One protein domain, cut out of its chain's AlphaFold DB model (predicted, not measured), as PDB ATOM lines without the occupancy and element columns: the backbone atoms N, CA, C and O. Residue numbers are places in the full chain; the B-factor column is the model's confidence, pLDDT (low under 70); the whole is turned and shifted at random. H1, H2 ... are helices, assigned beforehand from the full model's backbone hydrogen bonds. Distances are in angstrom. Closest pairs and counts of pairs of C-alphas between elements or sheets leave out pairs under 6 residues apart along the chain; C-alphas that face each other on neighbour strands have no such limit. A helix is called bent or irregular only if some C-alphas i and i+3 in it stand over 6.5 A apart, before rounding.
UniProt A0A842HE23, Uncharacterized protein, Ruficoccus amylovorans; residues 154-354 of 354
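AT A GLANCE: This is residues 154 to 354 of the 354 residues of an uncharacterized protein of Ruficoccus amylovorans (UniProt A0A842HE23). A long helix, H4, runs through the middle of the domain, with H1 side by side with it on one side and H7 crossing it on the other; each of these two folds back into a helical hairpin, H1 with H2 and H7 with H8. H6 packs on H4 at a steep angle, short H3 is apart from the other helices in a region of unnamed chain, and residues 349 to 354, of which 349 to 350 belong to H8, stick out at the end of the chain. The printed part has 201 residues with eight named helices, H1 to H8 in order along the chain, and no named strand, and its class is all helix. It is compact, with a radius of gyration of the C-alphas of 17.4 A, and spans 59 by 40 by 30 A.

IN THESE COORDINATES: After residues 154 to 172, with no named element, H1 takes residues 173 to 189, 24.5 A long, from C-alpha 173 at (511.966, 573.361, 390.791). H2 is residues 196 to 208, 18.6 A, and H3 residues 214 to 218. H4, residues 251 to 271, is 30.4 A long and starts at C-alpha 251 at (508.102, 579.496, 380.669). H5 is residues 277 to 280, and H6 residues 283 to 293, 15.2 A. H7 is residues 315 to 329, 20.5 A, and H8 residues 332 to 350, 29.6 A, ending at C-alpha 350 at (488.048, 569.550, 365.237). H7 and H8 are only just irregular: C-alphas 316 and 319 are 6.8 A apart, C-alphas 336 and 339 6.54 A.

HOW THE PARTS SIT: H4 and H7 are the hubs, touching three helices each. They touch each other at a steep tilt of 56 degrees, the same way, with closest C-alphas Ser 259 and Ala 321 at 4.6 A. H4 touches H1 at a shallow tilt of 8 degrees, the same way, closest at Glu 174 and Cys 257, 4.7 A. H1 and H2 form a hairpin at 24 degrees, closest at Gly 180 and Ala 203, 4.1 A. H2 touches H5 with residues 204 to 208 alone, closest at Leu 207 and Leu 279, 5.6 A. H6 touches H4 at a steep tilt of 48 degrees, opposite ways, closest at Leu 258 and Gln 283, 6.5 A. H7 and H8 form a hairpin at 18 degrees; H8 touches H7 with residues 332 to 338 alone, closest at Ala 326 and His 332, 4.6 A. Every O i to N i+4 pair is within hydrogen-bond range in H1, H2 and H4, against 5 of 7 in H6, 8 of 11 in H7, 10 of 15 in H8 and 0 of 1 in H3, where 2 of 2 O i to N i+3 pairs are; H5 is too short for an O i to N i+4 pair.

THE WHOLE: The C-alphas farthest apart, of Pro 194 and Ser 354, are 60.6 A apart. The printed part has no cut, and the links H3 to H4 and H6 to H7 are long. The mean pLDDT of the printed part is 92.3; residues 154 to 158, 304 to 307, 309 to 311 and 352 to 354 are under 70.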
ATOM      1  N   ARG A 154     518.694 561.665 390.175       60.78
ATOM      2  CA  ARG A 154     519.195 560.717 389.161       60.78
ATOM      3  C   ARG A 154     520.622 561.005 388.699       60.78
ATOM      4  O   ARG A 154     521.227 560.119 388.099       60.78
ATOM      5  N   ARG A 155     521.110 562.236 388.869       57.75
ATOM      6  CA  ARG A 155     522.372 562.709 388.283       57.75
ATOM      7  C   ARG A 155     523.406 563.121 389.320       57.75
ATOM      8  O   ARG A 155     524.589 563.066 389.009       57.75
ATOM      9  N   LEU A 156     522.980 563.521 390.518       53.19
ATOM     10  CA  LEU A 156     523.871 564.187 391.470       53.19
ATOM     11  C   LEU A 156     524.213 563.381 392.731       53.19
ATOM     12  O   LEU A 156     524.936 563.900 393.570       53.19
ATOM     13  N   GLU A 157     523.701 562.157 392.917       56.66
ATOM     14  CA  GLU A 157     523.786 561.385 394.185       56.66
ATOM     15  C   GLU A 157     523.268 562.140 395.440       56.66
ATOM     16  O   GLU A 157     523.176 561.574 396.532       56.66
ATOM     17  N   THR A 158     522.853 563.401 395.296       52.94
ATOM     18  CA  THR A 158     522.305 564.257 396.340       52.94
ATOM     19  C   THR A 158     520.810 563.995 396.537       52.94
ATOM     20  O   THR A 158     520.083 563.518 395.661       52.94
ATOM     21  N   ARG A 159     520.326 564.286 397.747       78.56
ATOM     22  CA  ARG A 159     518.890 564.482 398.023       78.56
ATOM     23  C   ARG A 159     518.502 565.898 397.553       78.56
ATOM     24  O   ARG A 159     519.415 566.689 397.406       78.56
ATOM     25  N   ILE A 160     517.201 566.194 397.361       88.88
ATOM     26  CA  ILE A 160     516.603 567.506 396.958       88.88
ATOM     27  C   ILE A 160     517.617 568.506 396.373       88.88
ATOM     28  O   ILE A 160     518.355 569.138 397.117       88.88
ATOM     29  N   SER A 161     517.624 568.689 395.060       91.06
ATOM     30  CA  SER A 161     518.570 569.562 394.364       91.06
ATOM     31  C   SER A 161     517.947 570.917 394.011       91.06
ATOM     32  O   SER A 161     516.730 571.042 393.835       91.06
ATOM     33  N   ALA A 162     518.791 571.948 393.969       94.31
ATOM     34  CA  ALA A 162     518.439 573.269 393.468       94.31
ATOM     35  C   ALA A 162     519.700 573.990 392.975       94.31
ATOM     36  O   ALA A 162     520.576 574.323 393.776       94.31
ATOM     37  N   THR A 163     519.800 574.214 391.666       95.44
ATOM     38  CA  THR A 163     520.899 574.953 391.026       95.44
ATOM     39  C   THR A 163     520.348 575.911 389.972       95.44
ATOM     40  O   THR A 163     519.262 575.690 389.427       95.44
ATOM     41  N   LEU A 164     521.075 576.999 389.702       96.19
ATOM     42  CA  LEU A 164     520.571 578.089 388.862       96.19
ATOM     43  C   LEU A 164     520.548 577.715 387.385       96.19
ATOM     44  O   LEU A 164     519.637 578.130 386.673       96.19
ATOM     45  N   TRP A 165     521.557 576.973 386.934       95.31
ATOM     46  CA  TRP A 165     521.748 576.677 385.523       95.31
ATOM     47  C   TRP A 165     521.483 575.206 385.210       95.31
ATOM     48  O   TRP A 165     521.871 574.311 385.964       95.31
ATOM     49  N   GLU A 166     520.907 574.930 384.039       90.31
ATOM     50  CA  GLU A 166     520.617 573.557 383.595       90.31
ATOM     51  C   GLU A 166     521.890 572.707 383.468       90.31
ATOM     52  O   GLU A 166     521.890 571.509 383.765       90.31
ATOM     53  N   HIS A 167     523.000 573.312 383.039       92.25
ATOM     54  CA  HIS A 167     524.265 572.593 382.862       92.25
ATOM     55  C   HIS A 167     524.867 572.088 384.186       92.25
ATOM     56  O   HIS A 167     525.743 571.230 384.163       92.25
ATOM     57  N   GLU A 168     524.391 572.591 385.329       92.25
ATOM     58  CA  GLU A 168     524.758 572.115 386.670       92.25
ATOM     59  C   GLU A 168     523.945 570.873 387.079       92.25
ATOM     60  O   GLU A 168     524.257 570.219 388.072       92.25
ATOM     61  N   HIS A 169     522.913 570.525 386.302       89.06
ATOM     62  CA  HIS A 169     522.080 569.328 386.446       89.06
ATOM     63  C   HIS A 169     521.317 569.197 387.773       89.06
ATOM     64  O   HIS A 169     520.840 568.108 388.088       89.06
ATOM     65  N   GLY A 170     521.182 570.283 388.537       90.75
ATOM     66  CA  GLY A 170     520.416 570.337 389.784       90.75
ATOM     67  C   GLY A 170     519.205 571.270 389.733       90.75
ATOM     68  O   GLY A 170     518.629 571.549 390.785       90.75
ATOM     69  N   ASN A 171     518.822 571.762 388.548       93.06
ATOM     70  CA  ASN A 171     517.659 572.623 388.365       93.06
ATOM     71  C   ASN A 171     516.374 571.783 388.287       93.06
ATOM     72  O   ASN A 171     516.012 571.278 387.225       93.06
ATOM     73  N   HIS A 172     515.698 571.610 389.422       93.50
ATOM     74  CA  HIS A 172     514.519 570.740 389.538       93.50
ATOM     75  C   HIS A 172     513.359 571.385 390.323       93.50
ATOM     76  O   HIS A 172     512.804 570.763 391.241       93.50
ATOM     77  N   PRO A 173     512.968 572.635 390.012       96.81
ATOM     78  CA  PRO A 173     511.966 573.361 390.791       96.81
ATOM     79  C   PRO A 173     510.606 572.666 390.820       96.81
ATOM     80  O   PRO A 173     509.996 572.483 391.875       96.81
ATOM     81  N   GLU A 174     510.136 572.232 389.657       95.69
ATOM     82  CA  GLU A 174     508.858 571.556 389.504       95.69
ATOM     83  C   GLU A 174     508.851 570.219 390.251       95.69
ATOM     84  O   GLU A 174     507.877 569.900 390.942       95.69
ATOM     85  N   SER A 175     509.977 569.501 390.193       95.12
ATOM     86  CA  SER A 175     510.153 568.221 390.865       95.12
ATOM     87  C   SER A 175     510.142 568.352 392.372       95.12
ATOM     88  O   SER A 175     509.545 567.529 393.074       95.12
ATOM     89  N   ASN A 176     510.736 569.425 392.881       97.25
ATOM     90  CA  ASN A 176     510.660 569.745 394.292       97.25
ATOM     91  C   ASN A 176     509.210 570.000 394.725       97.25
ATOM     92  O   ASN A 176     508.781 569.492 395.760       97.25
ATOM     93  N   ILE A 177     508.418 570.701 393.908       98.38
ATOM     94  CA  ILE A 177     507.025 571.017 394.246       98.38
ATOM     95  C   ILE A 177     506.155 569.762 394.280       98.38
ATOM     96  O   ILE A 177     505.510 569.530 395.299       98.38
ATOM     97  N   TRP A 178     506.120 568.926 393.235       97.44
ATOM     98  CA  TRP A 178     505.204 567.774 393.252       97.44
ATOM     99  C   TRP A 178     505.580 566.715 394.293       97.44
ATOM    100  O   TRP A 178     504.689 566.091 394.870       97.44
ATOM    101  N   ASN A 179     506.872 566.540 394.594       97.75
ATOM    102  CA  ASN A 179     507.311 565.617 395.642       97.75
ATOM    103  C   ASN A 179     506.951 566.161 397.033       97.75
ATOM    104  O   ASN A 179     506.435 565.425 397.876       97.75
ATOM    105  N   GLY A 180     507.144 567.465 397.257       98.12
ATOM    106  CA  GLY A 180     506.690 568.137 398.474       98.12
ATOM    107  C   GLY A 180     505.170 568.079 398.651       98.12
ATOM    108  O   GLY A 180     504.691 567.836 399.759       98.12
ATOM    109  N   SER A 181     504.413 568.234 397.563       98.56
ATOM    110  CA  SER A 181     502.952 568.130 397.571       98.56
ATOM    111  C   SER A 181     502.470 566.746 397.990       98.56
ATOM    112  O   SER A 181     501.602 566.654 398.859       98.56
ATOM    113  N   LEU A 182     503.068 565.679 397.450       98.62
ATOM    114  CA  LEU A 182     502.704 564.307 397.804       98.62
ATOM    115  C   LEU A 182     502.964 564.006 399.287       98.62
ATOM    116  O   LEU A 182     502.090 563.474 399.970       98.62
ATOM    117  N   LEU A 183     504.143 564.382 399.797       98.62
ATOM    118  CA  LEU A 183     504.500 564.221 401.211       98.62
ATOM    119  C   LEU A 183     503.498 564.929 402.127       98.62
ATOM    120  O   LEU A 183     502.981 564.333 403.074       98.62
ATOM    121  N   TRP A 184     503.190 566.194 401.824       98.81
ATOM    122  CA  TRP A 184     502.231 566.950 402.620       98.81
ATOM    123  C   TRP A 184     500.849 566.306 402.574       98.81
ATOM    124  O   TRP A 184     500.235 566.088 403.617       98.81
ATOM    125  N   ARG A 185     500.377 565.945 401.379       98.50
ATOM    126  CA  ARG A 185     499.084 565.294 401.188       98.50
ATOM    127  C   ARG A 185     498.971 564.002 401.987       98.50
ATOM    128  O   ARG A 185     497.987 563.827 402.700       98.50
ATOM    129  N   ALA A 186     499.964 563.121 401.898       98.62
ATOM    130  CA  ALA A 186     499.984 561.879 402.663       98.62
ATOM    131  C   ALA A 186     499.910 562.154 404.174       98.62
ATOM    132  O   ALA A 186     499.143 561.497 404.874       98.62
ATOM    133  N   SER A 187     500.628 563.172 404.659       98.69
ATOM    134  CA  SER A 187     500.635 563.524 406.083       98.69
ATOM    135  C   SER A 187     499.290 564.017 406.618       98.69
ATOM    136  O   SER A 187     498.936 563.702 407.749       98.69
ATOM    137  N   VAL A 188     498.531 564.781 405.824       98.38
ATOM    138  CA  VAL A 188     497.240 565.336 406.264       98.38
ATOM    139  C   VAL A 188     496.079 564.377 406.025       98.38
ATOM    140  O   VAL A 188     495.082 564.458 406.734       98.38
ATOM    141  N   LEU A 189     496.200 563.462 405.057       98.00
ATOM    142  CA  LEU A 189     495.230 562.381 404.858       98.00
ATOM    143  C   LEU A 189     495.389 561.265 405.896       98.00
ATOM    144  O   LEU A 189     494.392 560.672 406.301       98.00
ATOM    145  N   TYR A 190     496.619 560.985 406.332       98.31
ATOM    146  CA  TYR A 190     496.933 559.902 407.270       98.31
ATOM    147  C   TYR A 190     497.739 560.419 408.474       98.31
ATOM    148  O   TYR A 190     498.894 560.024 408.660       98.31
ATOM    149  N   PRO A 191     497.151 561.305 409.304       98.12
ATOM    150  CA  PRO A 191     497.844 561.908 410.444       98.12
ATOM    151  C   PRO A 191     498.181 560.902 411.555       98.12
ATOM    152  O   PRO A 191     498.994 561.194 412.425       98.12
ATOM    153  N   ASP A 192     497.561 559.722 411.534       98.00
ATOM    154  CA  ASP A 192     497.826 558.596 412.431       98.00
ATOM    155  C   ASP A 192     499.090 557.804 412.051       98.00
ATOM    156  O   ASP A 192     499.541 556.957 412.825       98.00
ATOM    157  N   HIS A 193     499.671 558.048 410.872       98.44
ATOM    158  CA  HIS A 193     500.886 557.364 410.443       98.44
ATOM    159  C   HIS A 193     502.103 557.822 411.270       98.44
ATOM    160  O   HIS A 193     502.294 559.027 411.445       98.44
ATOM    161  N   PRO A 194     502.990 556.910 411.722       98.12
ATOM    162  CA  PRO A 194     504.130 557.269 412.574       98.12
ATOM    163  C   PRO A 194     505.087 558.289 411.939       98.12
ATOM    164  O   PRO A 194     505.678 559.089 412.655       98.12
ATOM    165  N   HIS A 195     505.208 558.297 410.607       98.38
ATOM    166  CA  HIS A 195     506.045 559.256 409.873       98.38
ATOM    167  C   HIS A 195     505.311 560.534 409.435       98.38
ATOM    168  O   HIS A 195     505.904 561.348 408.732       98.38
ATOM    169  N   ALA A 196     504.043 560.753 409.805       98.50
ATOM    170  CA  ALA A 196     503.270 561.892 409.294       98.50
ATOM    171  C   ALA A 196     503.955 563.247 409.566       98.50
ATOM    172  O   ALA A 196     504.046 564.083 408.668       98.50
ATOM    173  N   ALA A 197     504.504 563.445 410.769       98.00
ATOM    174  CA  ALA A 197     505.245 564.660 411.117       98.00
ATOM    175  C   ALA A 197     506.572 564.790 410.343       98.00
ATOM    176  O   ALA A 197     506.932 565.883 409.898       98.00
ATOM    177  N   ASP A 198     507.277 563.679 410.125       98.12
ATOM    178  CA  ASP A 198     508.523 563.664 409.353       98.12
ATOM    179  C   ASP A 198     508.264 563.981 407.874       98.12
ATOM    180  O   ASP A 198     509.008 564.748 407.254       98.12
ATOM    181  N   TRP A 199     507.166 563.463 407.315       98.56
ATOM    182  CA  TRP A 199     506.714 563.812 405.971       98.56
ATOM    183  C   TRP A 199     506.397 565.303 405.849       98.56
ATOM    184  O   TRP A 199     506.772 565.909 404.847       98.56
ATOM    185  N   GLN A 200     505.773 565.922 406.860       98.44
ATOM    186  CA  GLN A 200     505.508 567.368 406.863       98.44
ATOM    187  C   GLN A 200     506.796 568.189 406.825       98.44
ATOM    188  O   GLN A 200     506.941 569.079 405.984       98.44
ATOM    189  N   GLU A 201     507.767 567.881 407.686       96.75
ATOM    190  CA  GLU A 201     509.040 568.608 407.690       96.75
ATOM    191  C   GLU A 201     509.807 568.408 406.374       96.75
ATOM    192  O   GLU A 201     510.390 569.353 405.821       96.75
ATOM    193  N   ARG A 202     509.761 567.193 405.816       97.19
ATOM    194  CA  ARG A 202     510.361 566.897 404.517       97.19
ATOM    195  C   ARG A 202     509.668 567.659 403.387       97.19
ATOM    196  O   ARG A 202     510.359 568.214 402.532       97.19
ATOM    197  N   ALA A 203     508.338 567.747 403.414       98.31
ATOM    198  CA  ALA A 203     507.548 568.523 402.466       98.31
ATOM    199  C   ALA A 203     507.932 570.004 402.500       98.31
ATOM    200  O   ALA A 203     508.147 570.597 401.446       98.31
ATOM    201  N   HIS A 204     508.102 570.601 403.686       98.31
ATOM    202  CA  HIS A 204     508.551 571.994 403.794       98.31
ATOM    203  C   HIS A 204     509.905 572.224 403.129       98.31
ATOM    204  O   HIS A 204     510.081 573.220 402.433       98.31
ATOM    205  N   THR A 205     510.846 571.296 403.305       97.06
ATOM    206  CA  THR A 205     512.165 571.390 402.663       97.06
ATOM    207  C   THR A 205     512.047 571.340 401.139       97.06
ATOM    208  O   THR A 205     512.640 572.167 400.453       97.06
ATOM    209  N   PHE A 206     511.246 570.422 400.598       97.69
ATOM    210  CA  PHE A 206     510.976 570.357 399.161       97.69
ATOM    211  C   PHE A 206     510.328 571.649 398.640       97.69
ATOM    212  O   PHE A 206     510.827 572.260 397.702       97.69
ATOM    213  N   LEU A 207     509.252 572.105 399.283       98.56
ATOM    214  CA  LEU A 207     508.449 573.233 398.809       98.56
ATOM    215  C   LEU A 207     509.200 574.573 398.861       98.56
ATOM    216  O   LEU A 207     509.101 575.346 397.911       98.56
ATOM    217  N   ILE A 208     509.999 574.826 399.908       98.38
ATOM    218  CA  ILE A 208     510.863 576.022 399.977       98.38
ATOM    219  C   ILE A 208     511.857 576.056 398.809       98.38
ATOM    220  O   ILE A 208     512.122 577.122 398.267       98.38
ATOM    221  N   ASN A 209     512.356 574.898 398.370       97.94
ATOM    222  CA  ASN A 209     513.277 574.797 397.235       97.94
ATOM    223  C   ASN A 209     512.562 574.633 395.883       97.94
ATOM    224  O   ASN A 209     513.208 574.344 394.881       97.94
ATOM    225  N   GLY A 210     511.238 574.797 395.830       97.88
ATOM    226  CA  GLY A 210     510.468 574.769 394.587       97.88
ATOM    227  C   GLY A 210     510.682 576.027 393.754       97.88
ATOM    228  O   GLY A 210     511.126 575.947 392.619       97.88
ATOM    229  N   VAL A 211     510.414 577.202 394.326       98.56
ATOM    230  CA  VAL A 211     510.603 578.511 393.669       98.56
ATOM    231  C   VAL A 211     511.657 579.323 394.428       98.56
ATOM    232  O   VAL A 211     511.430 580.467 394.810       98.56
ATOM    233  N   SER A 212     512.797 578.698 394.722       98.56
ATOM    234  CA  SER A 212     513.864 579.323 395.506       98.56
ATOM    235  C   SER A 212     514.754 580.240 394.672       98.56
ATOM    236  O   SER A 212     515.099 579.922 393.530       98.56
ATOM    237  N   ILE A 213     515.189 581.343 395.281       98.75
ATOM    238  CA  ILE A 213     516.099 582.340 394.693       98.75
ATOM    239  C   ILE A 213     517.370 582.501 395.547       98.75
ATOM    240  O   ILE A 213     517.363 582.107 396.711       98.75
ATOM    241  N   PRO A 214     518.464 583.111 395.039       98.62
ATOM    242  CA  PRO A 214     519.712 583.231 395.805       98.62
ATOM    243  C   PRO A 214     519.565 583.962 397.145       98.62
ATOM    244  O   PRO A 214     520.263 583.639 398.099       98.62
ATOM    245  N   ALA A 215     518.642 584.923 397.232       98.50
ATOM    246  CA  ALA A 215     518.396 585.677 398.461       98.50
ATOM    247  C   ALA A 215     517.809 584.819 399.601       98.50
ATOM    248  O   ALA A 215     517.949 585.190 400.764       98.50
ATOM    249  N   ASP A 216     517.204 583.664 399.296       98.62
ATOM    250  CA  ASP A 216     516.639 582.758 400.305       98.62
ATOM    251  C   ASP A 216     517.712 582.145 401.220       98.62
ATOM    252  O   ASP A 216     517.400 581.719 402.335       98.62
ATOM    253  N   ALA A 217     518.975 582.119 400.779       98.44
ATOM    254  CA  ALA A 217     520.099 581.601 401.556       98.44
ATOM    255  C   ALA A 217     520.320 582.363 402.873       98.44
ATOM    256  O   ALA A 217     520.754 581.765 403.856       98.44
ATOM    257  N   ASP A 218     519.954 583.646 402.908       98.25
ATOM    258  CA  ASP A 218     520.123 584.526 404.067       98.25
ATOM    259  C   ASP A 218     518.784 585.017 404.637       98.25
ATOM    260  O   ASP A 218     518.760 585.839 405.554       98.25
ATOM    261  N   ASP A 219     517.654 584.523 404.125       98.06
ATOM    262  CA  ASP A 219     516.333 585.030 404.486       98.06
ATOM    263  C   ASP A 219     515.893 584.572 405.895       98.06
ATOM    264  O   ASP A 219     515.664 583.374 406.124       98.06
ATOM    265  N   PRO A 220     515.740 585.506 406.861       97.94
ATOM    266  CA  PRO A 220     515.396 585.174 408.236       97.94
ATOM    267  C   PRO A 220     513.887 585.004 408.461       97.94
ATOM    268  O   PRO A 220     513.483 584.671 409.580       97.94
ATOM    269  N   ARG A 221     513.034 585.256 407.454       97.62
ATOM    270  CA  ARG A 221     511.577 585.109 407.586       97.62
ATOM    271  C   ARG A 221     511.244 583.674 407.974       97.62
ATOM    272  O   ARG A 221     511.762 582.718 407.402       97.62
ATOM    273  N   VAL A 222     510.375 583.526 408.969       97.31
ATOM    274  CA  VAL A 222     509.972 582.223 409.501       97.31
ATOM    275  C   VAL A 222     508.767 581.706 408.726       97.31
ATOM    276  O   VAL A 222     507.753 582.390 408.661       97.31
ATOM    277  N   VAL A 223     508.875 580.487 408.198       95.00
ATOM    278  CA  VAL A 223     507.784 579.733 407.561       95.00
ATOM    279  C   VAL A 223     507.652 578.410 408.303       95.00
ATOM    280  O   VAL A 223     508.631 577.673 408.435       95.00
ATOM    281  N   THR A 224     506.473 578.104 408.842       92.50
ATOM    282  CA  THR A 224     506.240 576.926 409.702       92.50
ATOM    283  C   THR A 224     507.365 576.684 410.729       92.50
ATOM    284  O   THR A 224     508.057 575.660 410.712       92.50
ATOM    285  N   GLY A 225     507.610 577.677 411.587       94.25
ATOM    286  CA  GLY A 225     508.499 577.556 412.750       94.25
ATOM    287  C   GLY A 225     510.011 577.551 412.480       94.25
ATOM    288  O   GLY A 225     510.775 577.549 413.443       94.25
ATOM    289  N   LYS A 226     510.474 577.589 411.221       97.19
ATOM    290  CA  LYS A 226     511.907 577.727 410.886       97.19
ATOM    291  C   LYS A 226     512.144 578.879 409.904       97.19
ATOM    292  O   LYS A 226     511.311 579.082 409.021       97.19
ATOM    293  N   PRO A 227     513.267 579.611 410.018       98.12
ATOM    294  CA  PRO A 227     513.687 580.553 408.986       98.12
ATOM    295  C   PRO A 227     513.845 579.866 407.624       98.12
ATOM    296  O   PRO A 227     514.293 578.716 407.572       98.12
ATOM    297  N   ILE A 228     513.528 580.567 406.535       98.12
ATOM    298  CA  ILE A 228     513.685 580.068 405.157       98.12
ATOM    299  C   ILE A 228     515.119 579.584 404.917       98.12
ATOM    300  O   ILE A 228     515.307 578.451 404.465       98.12
ATOM    301  N   CYS A 229     516.121 580.355 405.346       98.06
ATOM    302  CA  CYS A 229     517.536 579.997 405.225       98.06
ATOM    303  C   CYS A 229     517.915 578.658 405.885       98.06
ATOM    304  O   CYS A 229     518.921 578.052 405.531       98.06
ATOM    305  N   LYS A 230     517.112 578.143 406.832       97.88
ATOM    306  CA  LYS A 230     517.337 576.827 407.460       97.88
ATOM    307  C   LYS A 230     516.817 575.650 406.638       97.88
ATOM    308  O   LYS A 230     517.191 574.519 406.934       97.88
ATOM    309  N   ARG A 231     515.950 575.894 405.653       96.81
ATOM    310  CA  ARG A 231     515.459 574.885 404.701       96.81
ATOM    311  C   ARG A 231     515.976 575.118 403.279       96.81
ATOM    312  O   ARG A 231     515.772 574.255 402.431       96.81
ATOM    313  N   HIS A 232     516.632 576.247 403.016       97.81
ATOM    314  CA  HIS A 232     517.231 576.554 401.724       97.81
ATOM    315  C   HIS A 232     518.387 575.596 401.407       97.81
ATOM    316  O   HIS A 232     519.294 575.405 402.215       97.81
ATOM    317  N   ILE A 233     518.336 574.988 400.225       96.12
ATOM    318  CA  ILE A 233     519.376 574.107 399.684       96.12
ATOM    319  C   ILE A 233     520.134 574.821 398.570       96.12
ATOM    320  O   ILE A 233     521.355 574.725 398.490       96.12
ATOM    321  N   GLY A 234     519.409 575.545 397.725       96.25
ATOM    322  CA  GLY A 234     519.961 576.312 396.623       96.25
ATOM    323  C   GLY A 234     518.859 577.031 395.863       96.25
ATOM    324  O   GLY A 234     517.670 576.893 396.169       96.25
ATOM    325  N   ALA A 235     519.249 577.809 394.862       97.62
ATOM    326  CA  ALA A 235     518.327 578.570 394.032       97.62
ATOM    327  C   ALA A 235     518.017 577.813 392.738       97.62
ATOM    328  O   ALA A 235     518.937 577.501 391.989       97.62
ATOM    329  N   ASN A 236     516.736 577.565 392.459       97.81
ATOM    330  CA  ASN A 236     516.284 577.086 391.146       97.81
ATOM    331  C   ASN A 236     515.956 578.237 390.181       97.81
ATOM    332  O   ASN A 236     515.888 578.038 388.971       97.81
ATOM    333  N   PHE A 237     515.721 579.437 390.710       98.69
ATOM    334  CA  PHE A 237     515.333 580.612 389.943       98.69
ATOM    335  C   PHE A 237     516.340 581.740 390.129       98.69
ATOM    336  O   PHE A 237     516.891 581.945 391.210       98.69
ATOM    337  N   PHE A 238     516.525 582.540 389.081       98.50
ATOM    338  CA  PHE A 238     517.249 583.804 389.194       98.50
ATOM    339  C   PHE A 238     516.474 584.797 390.081       98.50
ATOM    340  O   PHE A 238     515.260 584.659 390.231       98.50
ATOM    341  N   PRO A 239     517.109 585.866 390.606       98.44
ATOM    342  CA  PRO A 239     516.430 586.855 391.458       98.44
ATOM    343  C   PRO A 239     515.179 587.512 390.845       98.44
ATOM    344  O   PRO A 239     514.337 588.035 391.565       98.44
ATOM    345  N   HIS A 240     515.059 587.498 389.515       97.50
ATOM    346  CA  HIS A 240     513.913 588.016 388.762       97.50
ATOM    347  C   HIS A 240     512.944 586.912 388.292       97.50
ATOM    348  O   HIS A 240     512.124 587.150 387.410       97.50
ATOM    349  N   TYR A 241     513.052 585.706 388.853       98.25
ATOM    350  CA  TYR A 241     512.240 584.523 388.548       98.25
ATOM    351  C   TYR A 241     512.317 584.026 387.101       98.25
ATOM    352  O   TYR A 241     511.437 583.290 386.657       98.25
ATOM    353  N   ALA A 242     513.377 584.365 386.362       96.00
ATOM    354  CA  ALA A 242     513.729 583.564 385.195       96.00
ATOM    355  C   ALA A 242     514.134 582.156 385.640       96.00
ATOM    356  O   ALA A 242     514.663 581.966 386.740       96.00
ATOM    357  N   LEU A 243     513.899 581.196 384.754       96.00
ATOM    358  CA  LEU A 243     514.191 579.790 384.968       96.00
ATOM    359  C   LEU A 243     515.004 579.265 383.788       96.00
ATOM    360  O   LEU A 243     514.458 579.171 382.688       96.00
ATOM    361  N   ASP A 244     516.277 578.934 384.014       94.19
ATOM    362  CA  ASP A 244     517.071 578.182 383.042       94.19
ATOM    363  C   ASP A 244     516.837 576.683 383.248       94.19
ATOM    364  O   ASP A 244     517.399 576.073 384.152       94.19
ATOM    365  N   HIS A 245     515.978 576.104 382.410       91.75
ATOM    366  CA  HIS A 245     515.622 574.689 382.485       91.75
ATOM    367  C   HIS A 245     515.547 574.098 381.074       91.75
ATOM    368  O   HIS A 245     514.841 574.620 380.207       91.75
ATOM    369  N   HIS A 246     516.269 573.002 380.818       89.56
ATOM    370  CA  HIS A 246     516.621 572.536 379.458       89.56
ATOM    371  C   HIS A 246     517.452 573.553 378.638       89.56
ATOM    372  O   HIS A 246     517.458 573.475 377.409       89.56
ATOM    373  N   GLY A 247     518.170 574.477 379.290       90.12
ATOM    374  CA  GLY A 247     519.150 575.373 378.654       90.12
ATOM    375  C   GLY A 247     518.572 576.642 378.015       90.12
ATOM    376  O   GLY A 247     519.190 577.209 377.113       90.12
ATOM    377  N   TYR A 248     517.368 577.059 378.417       91.25
ATOM    378  CA  TYR A 248     516.715 578.297 377.983       91.25
ATOM    379  C   TYR A 248     515.691 578.781 379.022       91.25
ATOM    380  O   TYR A 248     515.341 578.047 379.948       91.25
ATOM    381  N   LEU A 249     515.160 580.002 378.835       92.69
ATOM    382  CA  LEU A 249     514.071 580.546 379.658       92.69
ATOM    383  C   LEU A 249     512.798 579.698 379.518       92.69
ATOM    384  O   LEU A 249     512.009 579.864 378.584       92.69
ATOM    385  N   ASN A 250     512.566 578.800 380.468       93.06
ATOM    386  CA  ASN A 250     511.531 577.789 380.320       93.06
ATOM    387  C   ASN A 250     510.195 578.198 380.946       93.06
ATOM    388  O   ASN A 250     509.803 577.715 382.009       93.06
ATOM    389  N   VAL A 251     509.443 579.046 380.239       93.56
ATOM    390  CA  VAL A 251     508.102 579.496 380.669       93.56
ATOM    391  C   VAL A 251     507.153 578.323 380.931       93.56
ATOM    392  O   VAL A 251     506.331 578.376 381.843       93.56
ATOM    393  N   GLY A 252     507.282 577.231 380.174       93.19
ATOM    394  CA  GLY A 252     506.472 576.039 380.388       93.19
ATOM    395  C   GLY A 252     506.687 575.422 381.772       93.19
ATOM    396  O   GLY A 252     505.722 575.149 382.478       93.19
ATOM    397  N   TYR A 253     507.940 575.268 382.198       94.25
ATOM    398  CA  TYR A 253     508.265 574.719 383.518       94.25
ATOM    399  C   TYR A 253     507.971 575.692 384.664       94.25
ATOM    400  O   TYR A 253     507.550 575.259 385.739       94.25
ATOM    401  N   MET A 254     508.045 577.004 384.417       97.06
ATOM    402  CA  MET A 254     507.524 578.016 385.346       97.06
ATOM    403  C   MET A 254     506.021 577.804 385.610       97.06
ATOM    404  O   MET A 254     505.569 577.829 386.755       97.06
ATOM    405  N   VAL A 255     505.240 577.527 384.560       96.88
ATOM    406  CA  VAL A 255     503.810 577.198 384.681       96.88
ATOM    407  C   VAL A 255     503.599 575.856 385.381       96.88
ATOM    408  O   VAL A 255     502.699 575.747 386.214       96.88
ATOM    409  N   ILE A 256     504.434 574.844 385.115       96.62
ATOM    410  CA  ILE A 256     504.352 573.551 385.812       96.62
ATOM    411  C   ILE A 256     504.529 573.745 387.326       96.62
ATOM    412  O   ILE A 256     503.763 573.155 388.095       96.62
ATOM    413  N   CYS A 257     505.448 574.607 387.768       98.50
ATOM    414  CA  CYS A 257     505.628 574.933 389.187       98.50
ATOM    415  C   CYS A 257     504.334 575.474 389.818       98.50
ATOM    416  O   CYS A 257     503.833 574.915 390.797       98.50
ATOM    417  N   LEU A 258     503.740 576.498 389.198       98.75
ATOM    418  CA  LEU A 258     502.472 577.090 389.640       98.75
ATOM    419  C   LEU A 258     501.326 576.073 389.631       98.75
ATOM    420  O   LEU A 258     500.505 576.044 390.545       98.75
ATOM    421  N   SER A 259     501.264 575.222 388.608       97.94
ATOM    422  CA  SER A 259     500.198 574.232 388.453       97.94
ATOM    423  C   SER A 259     500.250 573.126 389.509       97.94
ATOM    424  O   SER A 259     499.207 572.707 390.001       97.94
ATOM    425  N   ASN A 260     501.441 572.682 389.924       98.06
ATOM    426  CA  ASN A 260     501.566 571.670 390.974       98.06
ATOM    427  C   ASN A 260     501.239 572.248 392.354       98.06
ATOM    428  O   ASN A 260     500.623 571.561 393.170       98.06
ATOM    429  N   ALA A 261     501.548 573.529 392.585       98.56
ATOM    430  CA  ALA A 261     501.033 574.245 393.746       98.56
ATOM    431  C   ALA A 261     499.500 574.372 393.696       98.56
ATOM    432  O   ALA A 261     498.826 574.152 394.705       98.56
ATOM    433  N   ALA A 262     498.939 574.652 392.514       98.44
ATOM    434  CA  ALA A 262     497.499 574.735 392.292       98.44
ATOM    435  C   ALA A 262     496.774 573.416 392.590       98.44
ATOM    436  O   ALA A 262     495.730 573.444 393.239       98.44
ATOM    437  N   PHE A 263     497.305 572.271 392.142       98.06
ATOM    438  CA  PHE A 263     496.697 570.961 392.401       98.06
ATOM    439  C   PHE A 263     496.569 570.697 393.901       98.06
ATOM    440  O   PHE A 263     495.464 570.446 394.381       98.06
ATOM    441  N   LEU A 264     497.659 570.850 394.663       98.38
ATOM    442  CA  LEU A 264     497.622 570.644 396.110       98.38
ATOM    443  C   LEU A 264     496.705 571.658 396.809       98.38
ATOM    444  O   LEU A 264     495.883 571.273 397.637       98.38
ATOM    445  N   HIS A 265     496.814 572.947 396.469       98.38
ATOM    446  CA  HIS A 265     495.991 573.997 397.074       98.38
ATOM    447  C   HIS A 265     494.494 573.735 396.871       98.38
ATOM    448  O   HIS A 265     493.732 573.752 397.839       98.38
ATOM    449  N   ASN A 266     494.079 573.484 395.628       96.88
ATOM    450  CA  ASN A 266     492.673 573.292 395.290       96.88
ATOM    451  C   ASN A 266     492.118 572.006 395.907       96.88
ATOM    452  O   ASN A 266     491.014 572.033 396.449       96.88
ATOM    453  N   ASP A 267     492.877 570.910 395.880       96.12
ATOM    454  CA  ASP A 267     492.434 569.641 396.455       96.12
ATOM    455  C   ASP A 267     492.251 569.736 397.971       96.12
ATOM    456  O   ASP A 267     491.200 569.358 398.487       96.12
ATOM    457  N   LEU A 268     493.244 570.267 398.692       97.44
ATOM    458  CA  LEU A 268     493.166 570.388 400.148       97.44
ATOM    459  C   LEU A 268     492.048 571.343 400.559       97.44
ATOM    460  O   LEU A 268     491.252 571.005 401.433       97.44
ATOM    461  N   LYS A 269     491.899 572.474 399.859       96.88
ATOM    462  CA  LYS A 269     490.765 573.385 400.052       96.88
ATOM    463  C   LYS A 269     489.432 572.669 399.843       96.88
ATOM    464  O   LYS A 269     488.522 572.819 400.653       96.88
ATOM    465  N   ALA A 270     489.316 571.872 398.784       95.31
ATOM    466  CA  ALA A 270     488.104 571.126 398.475       95.31
ATOM    467  C   ALA A 270     487.810 570.005 399.490       95.31
ATOM    468  O   ALA A 270     486.658 569.577 399.577       95.31
ATOM    469  N   LEU A 271     488.816 569.516 400.216       95.12
ATOM    470  CA  LEU A 271     488.693 568.528 401.293       95.12
ATOM    471  C   LEU A 271     488.553 569.168 402.687       95.12
ATOM    472  O   LEU A 271     488.366 568.452 403.663       95.12
ATOM    473  N   GLY A 272     488.656 570.497 402.803       96.81
ATOM    474  CA  GLY A 272     488.704 571.178 404.102       96.81
ATOM    475  C   GLY A 272     489.983 570.890 404.901       96.81
ATOM    476  O   GLY A 272     489.992 571.044 406.119       96.81
ATOM    477  N   LEU A 273     491.055 570.467 404.228       97.50
ATOM    478  CA  LEU A 273     492.350 570.140 404.823       97.50
ATOM    479  C   LEU A 273     493.325 571.325 404.725       97.50
ATOM    480  O   LEU A 273     493.238 572.134 403.795       97.50
ATOM    481  N   PRO A 274     494.286 571.444 405.659       96.94
ATOM    482  CA  PRO A 274     495.236 572.548 405.656       96.94
ATOM    483  C   PRO A 274     496.289 572.371 404.559       96.94
ATOM    484  O   PRO A 274     496.921 571.321 404.452       96.94
ATOM    485  N   ALA A 275     496.534 573.427 403.784       97.12
ATOM    486  CA  ALA A 275     497.693 573.513 402.901       97.12
ATOM    487  C   ALA A 275     498.936 574.009 403.671       97.12
ATOM    488  O   ALA A 275     498.784 574.804 404.603       97.12
ATOM    489  N   PRO A 276     500.159 573.593 403.291       97.56
ATOM    490  CA  PRO A 276     501.364 574.051 403.970       97.56
ATOM    491  C   PRO A 276     501.671 575.497 403.595       97.56
ATOM    492  O   PRO A 276     501.606 575.860 402.422       97.56
ATOM    493  N   GLU A 277     502.106 576.306 404.562       97.06
ATOM    494  CA  GLU A 277     502.544 577.685 404.309       97.06
ATOM    495  C   GLU A 277     503.662 577.742 403.252       97.06
ATOM    496  O   GLU A 277     503.615 578.560 402.332       97.06
ATOM    497  N   SER A 278     504.610 576.797 403.313       98.38
ATOM    498  CA  SER A 278     505.715 576.677 402.355       98.38
ATOM    499  C   SER A 278     505.273 576.424 400.913       98.38
ATOM    500  O   SER A 278     506.054 576.690 400.008       98.38
ATOM    501  N   LEU A 279     504.044 575.941 400.668       98.56
ATOM    502  CA  LEU A 279     503.502 575.799 399.307       98.56
ATOM    503  C   LEU A 279     503.489 577.137 398.571       98.56
ATOM    504  O   LEU A 279     503.608 577.180 397.351       98.56
ATOM    505  N   TYR A 280     503.297 578.222 399.322       98.31
ATOM    506  CA  TYR A 280     503.081 579.560 398.796       98.31
ATOM    507  C   TYR A 280     504.365 580.372 398.656       98.31
ATOM    508  O   TYR A 280     504.302 581.480 398.119       98.31
ATOM    509  N   HIS A 281     505.509 579.832 399.095       98.12
ATOM    510  CA  HIS A 281     506.811 580.489 398.979       98.12
ATOM    511  C   HIS A 281     507.089 580.858 397.519       98.12
ATOM    512  O   HIS A 281     507.044 579.999 396.638       98.12
ATOM    513  N   HIS A 282     507.267 582.155 397.263       98.56
ATOM    514  CA  HIS A 282     507.494 582.776 395.950       98.56
ATOM    515  C   HIS A 282     506.502 582.475 394.811       98.56
ATOM    516  O   HIS A 282     506.667 582.987 393.704       98.56
ATOM    517  N   GLN A 283     505.406 581.748 395.050       98.62
ATOM    518  CA  GLN A 283     504.434 581.426 393.995       98.62
ATOM    519  C   GLN A 283     503.758 582.676 393.413       98.62
ATOM    520  O   GLN A 283     503.534 582.759 392.207       98.62
ATOM    521  N   GLN A 284     503.446 583.670 394.251       98.56
ATOM    522  CA  GLN A 284     502.863 584.926 393.770       98.56
ATOM    523  C   GLN A 284     503.867 585.729 392.936       98.56
ATOM    524  O   GLN A 284     503.483 586.390 391.973       98.56
ATOM    525  N   ASP A 285     505.147 585.683 393.299       98.69
ATOM    526  CA  ASP A 285     506.190 586.403 392.579       98.69
ATOM    527  C   ASP A 285     506.466 585.760 391.217       98.69
ATOM    528  O   ASP A 285     506.501 586.460 390.205       98.69
ATOM    529  N   LEU A 286     506.506 584.426 391.165       98.75
ATOM    530  CA  LEU A 286     506.554 583.673 389.916       98.75
ATOM    531  C   LEU A 286     505.338 583.960 389.027       98.75
ATOM    532  O   LEU A 286     505.497 584.192 387.828       98.75
ATOM    533  N   TRP A 287     504.128 584.006 389.601       98.69
ATOM    534  CA  TRP A 287     502.917 584.343 388.850       98.69
ATOM    535  C   TRP A 287     503.008 585.720 388.191       98.69
ATOM    536  O   TRP A 287     502.670 585.837 387.017       98.69
ATOM    537  N   LYS A 288     503.515 586.750 388.886       98.25
ATOM    538  CA  LYS A 288     503.688 588.094 388.298       98.25
ATOM    539  C   LYS A 288     504.548 588.060 387.032       98.25
ATOM    540  O   LYS A 288     504.278 588.812 386.100       98.25
ATOM    541  N   VAL A 289     505.558 587.193 386.973       97.50
ATOM    542  CA  VAL A 289     506.394 587.028 385.775       97.50
ATOM    543  C   VAL A 289     505.657 586.230 384.702       97.50
ATOM    544  O   VAL A 289     505.514 586.710 383.579       97.50
ATOM    545  N   VAL A 290     505.116 585.058 385.047       97.00
ATOM    546  CA  VAL A 290     504.384 584.184 384.112       97.00
ATOM    547  C   VAL A 290     503.183 584.890 383.485       97.00
ATOM    548  O   VAL A 290     502.928 584.715 382.298       97.00
ATOM    549  N   ARG A 291     502.477 585.740 384.235       96.94
ATOM    550  CA  ARG A 291     501.312 586.507 383.774       96.94
ATOM    551  C   ARG A 291     501.613 587.407 382.573       96.94
ATOM    552  O   ARG A 291     500.708 587.656 381.775       96.94
ATOM    553  N   ASN A 292     502.860 587.864 382.438       95.25
ATOM    554  CA  ASN A 292     503.346 588.661 381.306       95.25
ATOM    555  C   ASN A 292     503.827 587.800 380.123       95.25
ATOM    556  O   ASN A 292     504.163 588.330 379.070       95.25
ATOM    557  N   MET A 293     503.851 586.476 380.291       94.69
ATOM    558  CA  MET A 293     504.276 585.486 379.300       94.69
ATOM    559  C   MET A 293     503.086 584.679 378.761       94.69
ATOM    560  O   MET A 293     503.236 583.529 378.351       94.69
ATOM    561  N   ILE A 294     501.892 585.275 378.766       94.19
ATOM    562  CA  ILE A 294     500.664 584.708 378.205       94.19
ATOM    563  C   ILE A 294     500.166 585.693 377.146       94.19
ATOM    564  O   ILE A 294     499.909 586.854 377.459       94.19
ATOM    565  N   PHE A 295     500.052 585.243 375.896       92.69
ATOM    566  CA  PHE A 295     499.447 586.034 374.828       92.69
ATOM    567  C   PHE A 295     497.972 586.307 375.121       92.69
ATOM    568  O   PHE A 295     497.309 585.552 375.833       92.69
ATOM    569  N   ASP A 296     497.420 587.337 374.481       91.12
ATOM    570  CA  ASP A 296     495.996 587.646 374.599       91.12
ATOM    571  C   ASP A 296     495.108 586.468 374.193       91.12
ATOM    572  O   ASP A 296     494.024 586.316 374.733       91.12
ATOM    573  N   ASP A 297     495.555 585.575 373.315       90.06
ATOM    574  CA  ASP A 297     494.801 584.373 372.953       90.06
ATOM    575  C   ASP A 297     494.926 583.213 373.964       90.06
ATOM    576  O   ASP A 297     494.354 582.151 373.741       90.06
ATOM    577  N   GLY A 298     495.635 583.388 375.082       89.75
ATOM    578  CA  GLY A 298     495.813 582.375 376.127       89.75
ATOM    579  C   GLY A 298     496.974 581.398 375.899       89.75
ATOM    580  O   GLY A 298     497.175 580.497 376.717       89.75
ATOM    581  N   ARG A 299     497.757 581.544 374.824       90.25
ATOM    582  CA  ARG A 299     498.962 580.730 374.598       90.25
ATOM    583  C   ARG A 299     500.158 581.253 375.387       90.25
ATOM    584  O   ARG A 299     500.349 582.458 375.524       90.25
ATOM    585  N   LEU A 300     501.007 580.343 375.854       91.25
ATOM    586  CA  LEU A 300     502.275 580.697 376.487       91.25
ATOM    587  C   LEU A 300     503.255 581.302 375.476       91.25
ATOM    588  O   LEU A 300     503.480 580.751 374.393       91.25
ATOM    589  N   ILE A 301     503.901 582.394 375.871       89.50
ATOM    590  CA  ILE A 301     505.023 582.995 375.155       89.50
ATOM    591  C   ILE A 301     506.269 582.161 375.466       89.50
ATOM    592  O   ILE A 301     506.870 582.286 376.530       89.50
ATOM    593  N   ARG A 302     506.660 581.277 374.545       83.94
ATOM    594  CA  ARG A 302     507.853 580.430 374.706       83.94
ATOM    595  C   ARG A 302     509.078 581.110 374.108       83.94
ATOM    596  O   ARG A 302     509.302 581.050 372.901       83.94
ATOM    597  N   ILE A 303     509.860 581.757 374.962       76.88
ATOM    598  CA  ILE A 303     511.115 582.417 374.593       76.88
ATOM    599  C   ILE A 303     512.247 581.382 374.688       76.88
ATOM    600  O   ILE A 303     512.377 580.719 375.707       76.88
ATOM    601  N   GLY A 304     513.071 581.229 373.646       69.19
ATOM    602  CA  GLY A 304     514.312 580.440 373.751       69.19
ATOM    603  C   GLY A 304     514.293 578.999 373.221       69.19
ATOM    604  O   GLY A 304     515.251 578.277 373.457       69.19
ATOM    605  N   GLY A 305     513.286 578.596 372.434       63.00
ATOM    606  CA  GLY A 305     513.426 577.422 371.552       63.00
ATOM    607  C   GLY A 305     512.857 576.095 372.061       63.00
ATOM    608  O   GLY A 305     513.467 575.048 371.865       63.00
ATOM    609  N   ASP A 306     511.653 576.103 372.634       68.12
ATOM    610  CA  ASP A 306     510.910 574.862 372.880       68.12
ATOM    611  C   ASP A 306     510.366 574.271 371.560       68.12
ATOM    612  O   ASP A 306     509.509 574.860 370.889       68.12
ATOM    613  N   THR A 307     510.883 573.102 371.169       59.41
ATOM    614  CA  THR A 307     510.456 572.347 369.977       59.41
ATOM    615  C   THR A 307     509.323 571.359 370.261       59.41
ATOM    616  O   THR A 307     508.819 570.728 369.329       59.41
ATOM    617  N   ARG A 308     508.897 571.211 371.524       71.44
ATOM    618  CA  ARG A 308     507.781 570.333 371.901       71.44
ATOM    619  C   ARG A 308     506.458 570.918 371.398       71.44
ATOM    620  O   ARG A 308     506.362 572.093 371.047       71.44
ATOM    621  N   ILE A 309     505.426 570.072 371.333       67.75
ATOM    622  CA  ILE A 309     504.127 570.401 370.722       67.75
ATOM    623  C   ILE A 309     503.553 571.679 371.351       67.75
ATOM    624  O   ILE A 309     503.101 571.675 372.496       67.75
ATOM    625  N   ARG A 310     503.576 572.776 370.581       63.84
ATOM    626  CA  ARG A 310     503.375 574.147 371.083       63.84
ATOM    627  C   ARG A 310     501.986 574.398 371.670       63.84
ATOM    628  O   ARG A 310     501.857 575.229 372.566       63.84
ATOM    629  N   TYR A 311     500.972 573.683 371.185       64.19
ATOM    630  CA  TYR A 311     499.589 573.797 371.656       64.19
ATOM    631  C   TYR A 311     499.260 572.866 372.832       64.19
ATOM    632  O   TYR A 311     498.234 573.054 373.477       64.19
ATOM    633  N   ALA A 312     500.114 571.877 373.125       72.75
ATOM    634  CA  ALA A 312     499.815 570.834 374.104       72.75
ATOM    635  C   ALA A 312     500.786 570.841 375.286       72.75
ATOM    636  O   ALA A 312     500.354 571.077 376.403       72.75
ATOM    637  N   TYR A 313     502.082 570.623 375.054       78.75
ATOM    638  CA  TYR A 313     503.056 570.354 376.117       78.75
ATOM    639  C   TYR A 313     503.352 571.604 376.953       78.75
ATOM    640  O   TYR A 313     503.667 572.627 376.363       78.75
ATOM    641  N   CYS A 314     503.294 571.551 378.281       87.75
ATOM    642  CA  CYS A 314     503.309 572.687 379.228       87.75
ATOM    643  C   CYS A 314     502.078 573.614 379.175       87.75
ATOM    644  O   CYS A 314     501.708 574.198 380.194       87.75
ATOM    645  N   GLN A 315     501.434 573.763 378.015       89.94
ATOM    646  CA  GLN A 315     500.247 574.606 377.855       89.94
ATOM    647  C   GLN A 315     499.074 574.061 378.686       89.94
ATOM    648  O   GLN A 315     498.331 574.832 379.291       89.94
ATOM    649  N   GLU A 316     498.927 572.739 378.779       88.69
ATOM    650  CA  GLU A 316     497.878 572.061 379.545       88.69
ATOM    651  C   GLU A 316     497.942 572.325 381.058       88.69
ATOM    652  O   GLU A 316     496.935 572.191 381.752       88.69
ATOM    653  N   TYR A 317     499.100 572.745 381.574       93.50
ATOM    654  CA  TYR A 317     499.286 573.100 382.983       93.50
ATOM    655  C   TYR A 317     498.834 574.529 383.320       93.50
ATOM    656  O   TYR A 317     498.752 574.883 384.497       93.50
ATOM    657  N   LEU A 318     498.499 575.350 382.319       95.12
ATOM    658  CA  LEU A 318     498.155 576.755 382.538       95.12
ATOM    659  C   LEU A 318     496.797 576.947 383.230       95.12
ATOM    660  O   LEU A 318     496.698 577.775 384.134       95.12
ATOM    661  N   MET A 319     495.756 576.186 382.865       95.00
ATOM    662  CA  MET A 319     494.419 576.366 383.463       95.00
ATOM    663  C   MET A 319     494.417 576.206 384.996       95.00
ATOM    664  O   MET A 319     493.864 577.080 385.668       95.00
ATOM    665  N   PRO A 320     495.057 575.172 385.586       96.00
ATOM    666  CA  PRO A 320     495.219 575.087 387.037       96.00
ATOM    667  C   PRO A 320     495.911 576.314 387.645       96.00
ATOM    668  O   PRO A 320     495.442 576.830 388.659       96.00
ATOM    669  N   ALA A 321     496.982 576.810 387.016       97.94
ATOM    670  CA  ALA A 321     497.706 577.990 387.485       97.94
ATOM    671  C   ALA A 321     496.839 579.262 387.446       97.94
ATOM    672  O   ALA A 321     496.861 580.035 388.400       97.94
ATOM    673  N   ILE A 322     496.019 579.447 386.402       97.75
ATOM    674  CA  ILE A 322     495.064 580.564 386.296       97.75
ATOM    675  C   ILE A 322     494.033 580.515 387.428       97.75
ATOM    676  O   ILE A 322     493.804 581.519 388.101       97.75
ATOM    677  N   LEU A 323     493.405 579.353 387.646       96.94
ATOM    678  CA  LEU A 323     492.404 579.184 388.706       96.94
ATOM    679  C   LEU A 323     493.011 579.462 390.084       96.94
ATOM    680  O   LEU A 323     492.406 580.143 390.911       96.94
ATOM    681  N   TYR A 324     494.231 578.981 390.302       98.06
ATOM    682  CA  TYR A 324     494.981 579.224 391.523       98.06
ATOM    683  C   TYR A 324     495.346 580.697 391.711       98.06
ATOM    684  O   TYR A 324     495.177 581.223 392.809       98.06
ATOM    685  N   ALA A 325     495.768 581.396 390.661       98.38
ATOM    686  CA  ALA A 325     496.057 582.822 390.737       98.38
ATOM    687  C   ALA A 325     494.810 583.656 391.064       98.38
ATOM    688  O   ALA A 325     494.862 584.535 391.931       98.38
ATOM    689  N   ALA A 326     493.674 583.341 390.440       98.06
ATOM    690  CA  ALA A 326     492.402 583.986 390.741       98.06
ATOM    691  C   ALA A 326     491.970 583.748 392.196       98.06
ATOM    692  O   ALA A 326     491.542 584.679 392.880       98.06
ATOM    693  N   ASP A 327     492.120 582.522 392.704       97.75
ATOM    694  CA  ASP A 327     491.722 582.188 394.072       97.75
ATOM    695  C   ASP A 327     492.680 582.760 395.130       97.75
ATOM    696  O   ASP A 327     492.251 583.447 396.068       97.75
ATOM    697  N   ARG A 328     493.982 582.503 394.978       97.50
ATOM    698  CA  ARG A 328     495.005 582.751 396.002       97.50
ATOM    699  C   ARG A 328     495.632 584.134 395.917       97.50
ATOM    700  O   ARG A 328     495.935 584.707 396.968       97.50
ATOM    701  N   PHE A 329     495.833 584.653 394.705       97.88
ATOM    702  CA  PHE A 329     496.483 585.948 394.450       97.88
ATOM    703  C   PHE A 329     495.494 587.054 394.071       97.88
ATOM    704  O   PHE A 329     495.902 588.205 393.962       97.88
ATOM    705  N   LYS A 330     494.204 586.715 393.927       97.88
ATOM    706  CA  LYS A 330     493.109 587.635 393.572       97.88
ATOM    707  C   LYS A 330     493.245 588.256 392.178       97.88
ATOM    708  O   LYS A 330     492.644 589.288 391.898       97.88
ATOM    709  N   ASP A 331     493.983 587.595 391.286       97.94
ATOM    710  CA  ASP A 331     494.068 587.967 389.871       97.94
ATOM    711  C   ASP A 331     492.867 587.388 389.104       97.94
ATOM    712  O   ASP A 331     492.958 586.379 388.404       97.94
ATOM    713  N   HIS A 332     491.695 587.994 389.298       97.12
ATOM    714  CA  HIS A 332     490.462 587.555 388.640       97.12
ATOM    715  C   HIS A 332     490.469 587.809 387.126       97.12
ATOM    716  O   HIS A 332     489.760 587.118 386.394       97.12
ATOM    717  N   GLU A 333     491.278 588.753 386.640       96.12
ATOM    718  CA  GLU A 333     491.400 589.052 385.208       96.12
ATOM    719  C   GLU A 333     491.999 587.877 384.429       96.12
ATOM    720  O   GLU A 333     491.620 587.630 383.284       96.12
ATOM    721  N   ALA A 334     492.875 587.094 385.066       95.69
ATOM    722  CA  ALA A 334     493.458 585.895 384.475       95.69
ATOM    723  C   ALA A 334     492.412 584.861 384.024       95.69
ATOM    724  O   ALA A 334     492.662 584.105 383.082       95.69
ATOM    725  N   LEU A 335     491.217 584.842 384.631       96.19
ATOM    726  CA  LEU A 335     490.132 583.929 384.247       96.19
ATOM    727  C   LEU A 335     489.694 584.111 382.786       96.19
ATOM    728  O   LEU A 335     489.186 583.164 382.183       96.19
ATOM    729  N   ALA A 336     489.939 585.283 382.190       95.06
ATOM    730  CA  ALA A 336     489.656 585.543 380.783       95.06
ATOM    731  C   ALA A 336     490.446 584.631 379.824       95.06
ATOM    732  O   ALA A 336     490.013 584.437 378.688       95.06
ATOM    733  N   PHE A 337     491.566 584.039 380.258       94.94
ATOM    734  CA  PHE A 337     492.369 583.131 379.431       94.94
ATOM    735  C   PHE A 337     491.777 581.722 379.309       94.94
ATOM    736  O   PHE A 337     492.009 581.063 378.298       94.94
ATOM    737  N   ILE A 338     490.979 581.262 380.279       94.31
ATOM    738  CA  ILE A 338     490.389 579.910 380.271       94.31
ATOM    739  C   ILE A 338     489.535 579.654 379.017       94.31
ATOM    740  O   ILE A 338     489.821 578.692 378.303       94.31
ATOM    741  N   PRO A 339     488.512 580.474 378.690       93.81
ATOM    742  CA  PRO A 339     487.709 580.237 377.490       93.81
ATOM    743  C   PRO A 339     488.535 580.315 376.199       93.81
ATOM    744  O   PRO A 339     488.249 579.586 375.254       93.81
ATOM    745  N   ARG A 340     489.590 581.141 376.161       92.31
ATOM    746  CA  ARG A 340     490.476 581.269 374.991       92.31
ATOM    747  C   ARG A 340     491.320 580.010 374.790       92.31
ATOM    748  O   ARG A 340     491.447 579.514 373.677       92.31
ATOM    749  N   GLN A 341     491.823 579.437 375.879       90.12
ATOM    750  CA  GLN A 341     492.532 578.165 375.843       90.12
ATOM    751  C   GLN A 341     491.625 577.002 375.422       90.12
ATOM    752  O   GLN A 341     492.041 576.157 374.632       90.12
ATOM    753  N   LEU A 342     490.384 576.968 375.912       91.69
ATOM    754  CA  LEU A 342     489.398 575.970 375.490       91.69
ATOM    755  C   LEU A 342     489.052 576.095 374.000       91.69
ATOM    756  O   LEU A 342     488.852 575.071 373.353       91.69
ATOM    757  N   GLU A 343     489.035 577.310 373.445       91.06
ATOM    758  CA  GLU A 343     488.861 577.519 372.003       91.06
ATOM    759  C   GLU A 343     489.997 576.889 371.194       91.06
ATOM    760  O   GLU A 343     489.732 576.166 370.237       91.06
ATOM    761  N   HIS A 344     491.257 577.073 371.610       88.38
ATOM    762  CA  HIS A 344     492.391 576.409 370.953       88.38
ATOM    763  C   HIS A 344     492.254 574.888 370.997       88.38
ATOM    764  O   HIS A 344     492.414 574.231 369.974       88.38
ATOM    765  N   ILE A 345     491.897 574.322 372.155       88.94
ATOM    766  CA  ILE A 345     491.685 572.872 372.289       88.94
ATOM    767  C   ILE A 345     490.543 572.409 371.375       88.94
ATOM    768  O   ILE A 345     490.662 571.366 370.735       88.94
ATOM    769  N   ARG A 346     489.448 573.175 371.282       90.31
ATOM    770  CA  ARG A 346     488.322 572.863 370.394       90.31
ATOM    771  C   ARG A 346     488.739 572.886 368.926       90.31
ATOM    772  O   ARG A 346     488.374 571.965 368.197       90.31
ATOM    773  N   HIS A 347     489.495 573.899 368.513       88.44
ATOM    774  CA  HIS A 347     489.991 574.034 367.148       88.44
ATOM    775  C   HIS A 347     490.909 572.864 366.765       88.44
ATOM    776  O   HIS A 347     490.673 572.218 365.748       88.44
ATOM    777  N   GLU A 348     491.872 572.512 367.619       85.31
ATOM    778  CA  GLU A 348     492.752 571.355 367.400       85.31
ATOM    779  C   GLU A 348     491.958 570.035 367.379       85.31
ATOM    780  O   GLU A 348     492.160 569.182 366.515       85.31
ATOM    781  N   ALA A 349     490.986 569.872 368.286       84.75
ATOM    782  CA  ALA A 349     490.143 568.678 368.352       84.75
ATOM    783  C   ALA A 349     489.199 568.528 367.149       84.75
ATOM    784  O   ALA A 349     488.768 567.412 366.850       84.75
ATOM    785  N   ALA A 350     488.837 569.616 366.463       85.00
ATOM    786  CA  ALA A 350     488.048 569.550 365.237       85.00
ATOM    787  C   ALA A 350     488.798 568.821 364.110       85.00
ATOM    788  O   ALA A 350     488.139 568.212 363.268       85.00
ATOM    789  N   GLY A 351     490.136 568.790 364.164       70.62
ATOM    790  CA  GLY A 351     490.979 568.386 363.049       70.62
ATOM    791  C   GLY A 351     490.940 569.465 361.972       70.62
ATOM    792  O   GLY A 351     489.891 570.034 361.683       70.62
ATOM    793  N   VAL A 352     492.087 569.783 361.384       47.44
ATOM    794  CA  VAL A 352     492.152 570.770 360.307       47.44
ATOM    795  C   VAL A 352     491.360 570.239 359.102       47.44
ATOM    796  O   VAL A 352     491.862 569.427 358.333       47.44
ATOM    797  N   THR A 353     490.114 570.683 358.922       41.75
ATOM    798  CA  THR A 353     489.517 570.783 357.585       41.75
ATOM    799  C   THR A 353     490.099 572.034 356.940       41.75
ATOM    800  O   THR A 353     489.518 573.115 357.044       41.75
ATOM    801  N   SER A 354     491.279 571.896 356.341       37.31
ATOM    802  CA  SER A 354     491.821 572.843 355.363       37.31
ATOM    803  C   SER A 354     491.961 572.140 354.033       37.31
ATOM    804  O   SER A 354     492.599 571.060 354.049       37.31
TER     805      SER A 354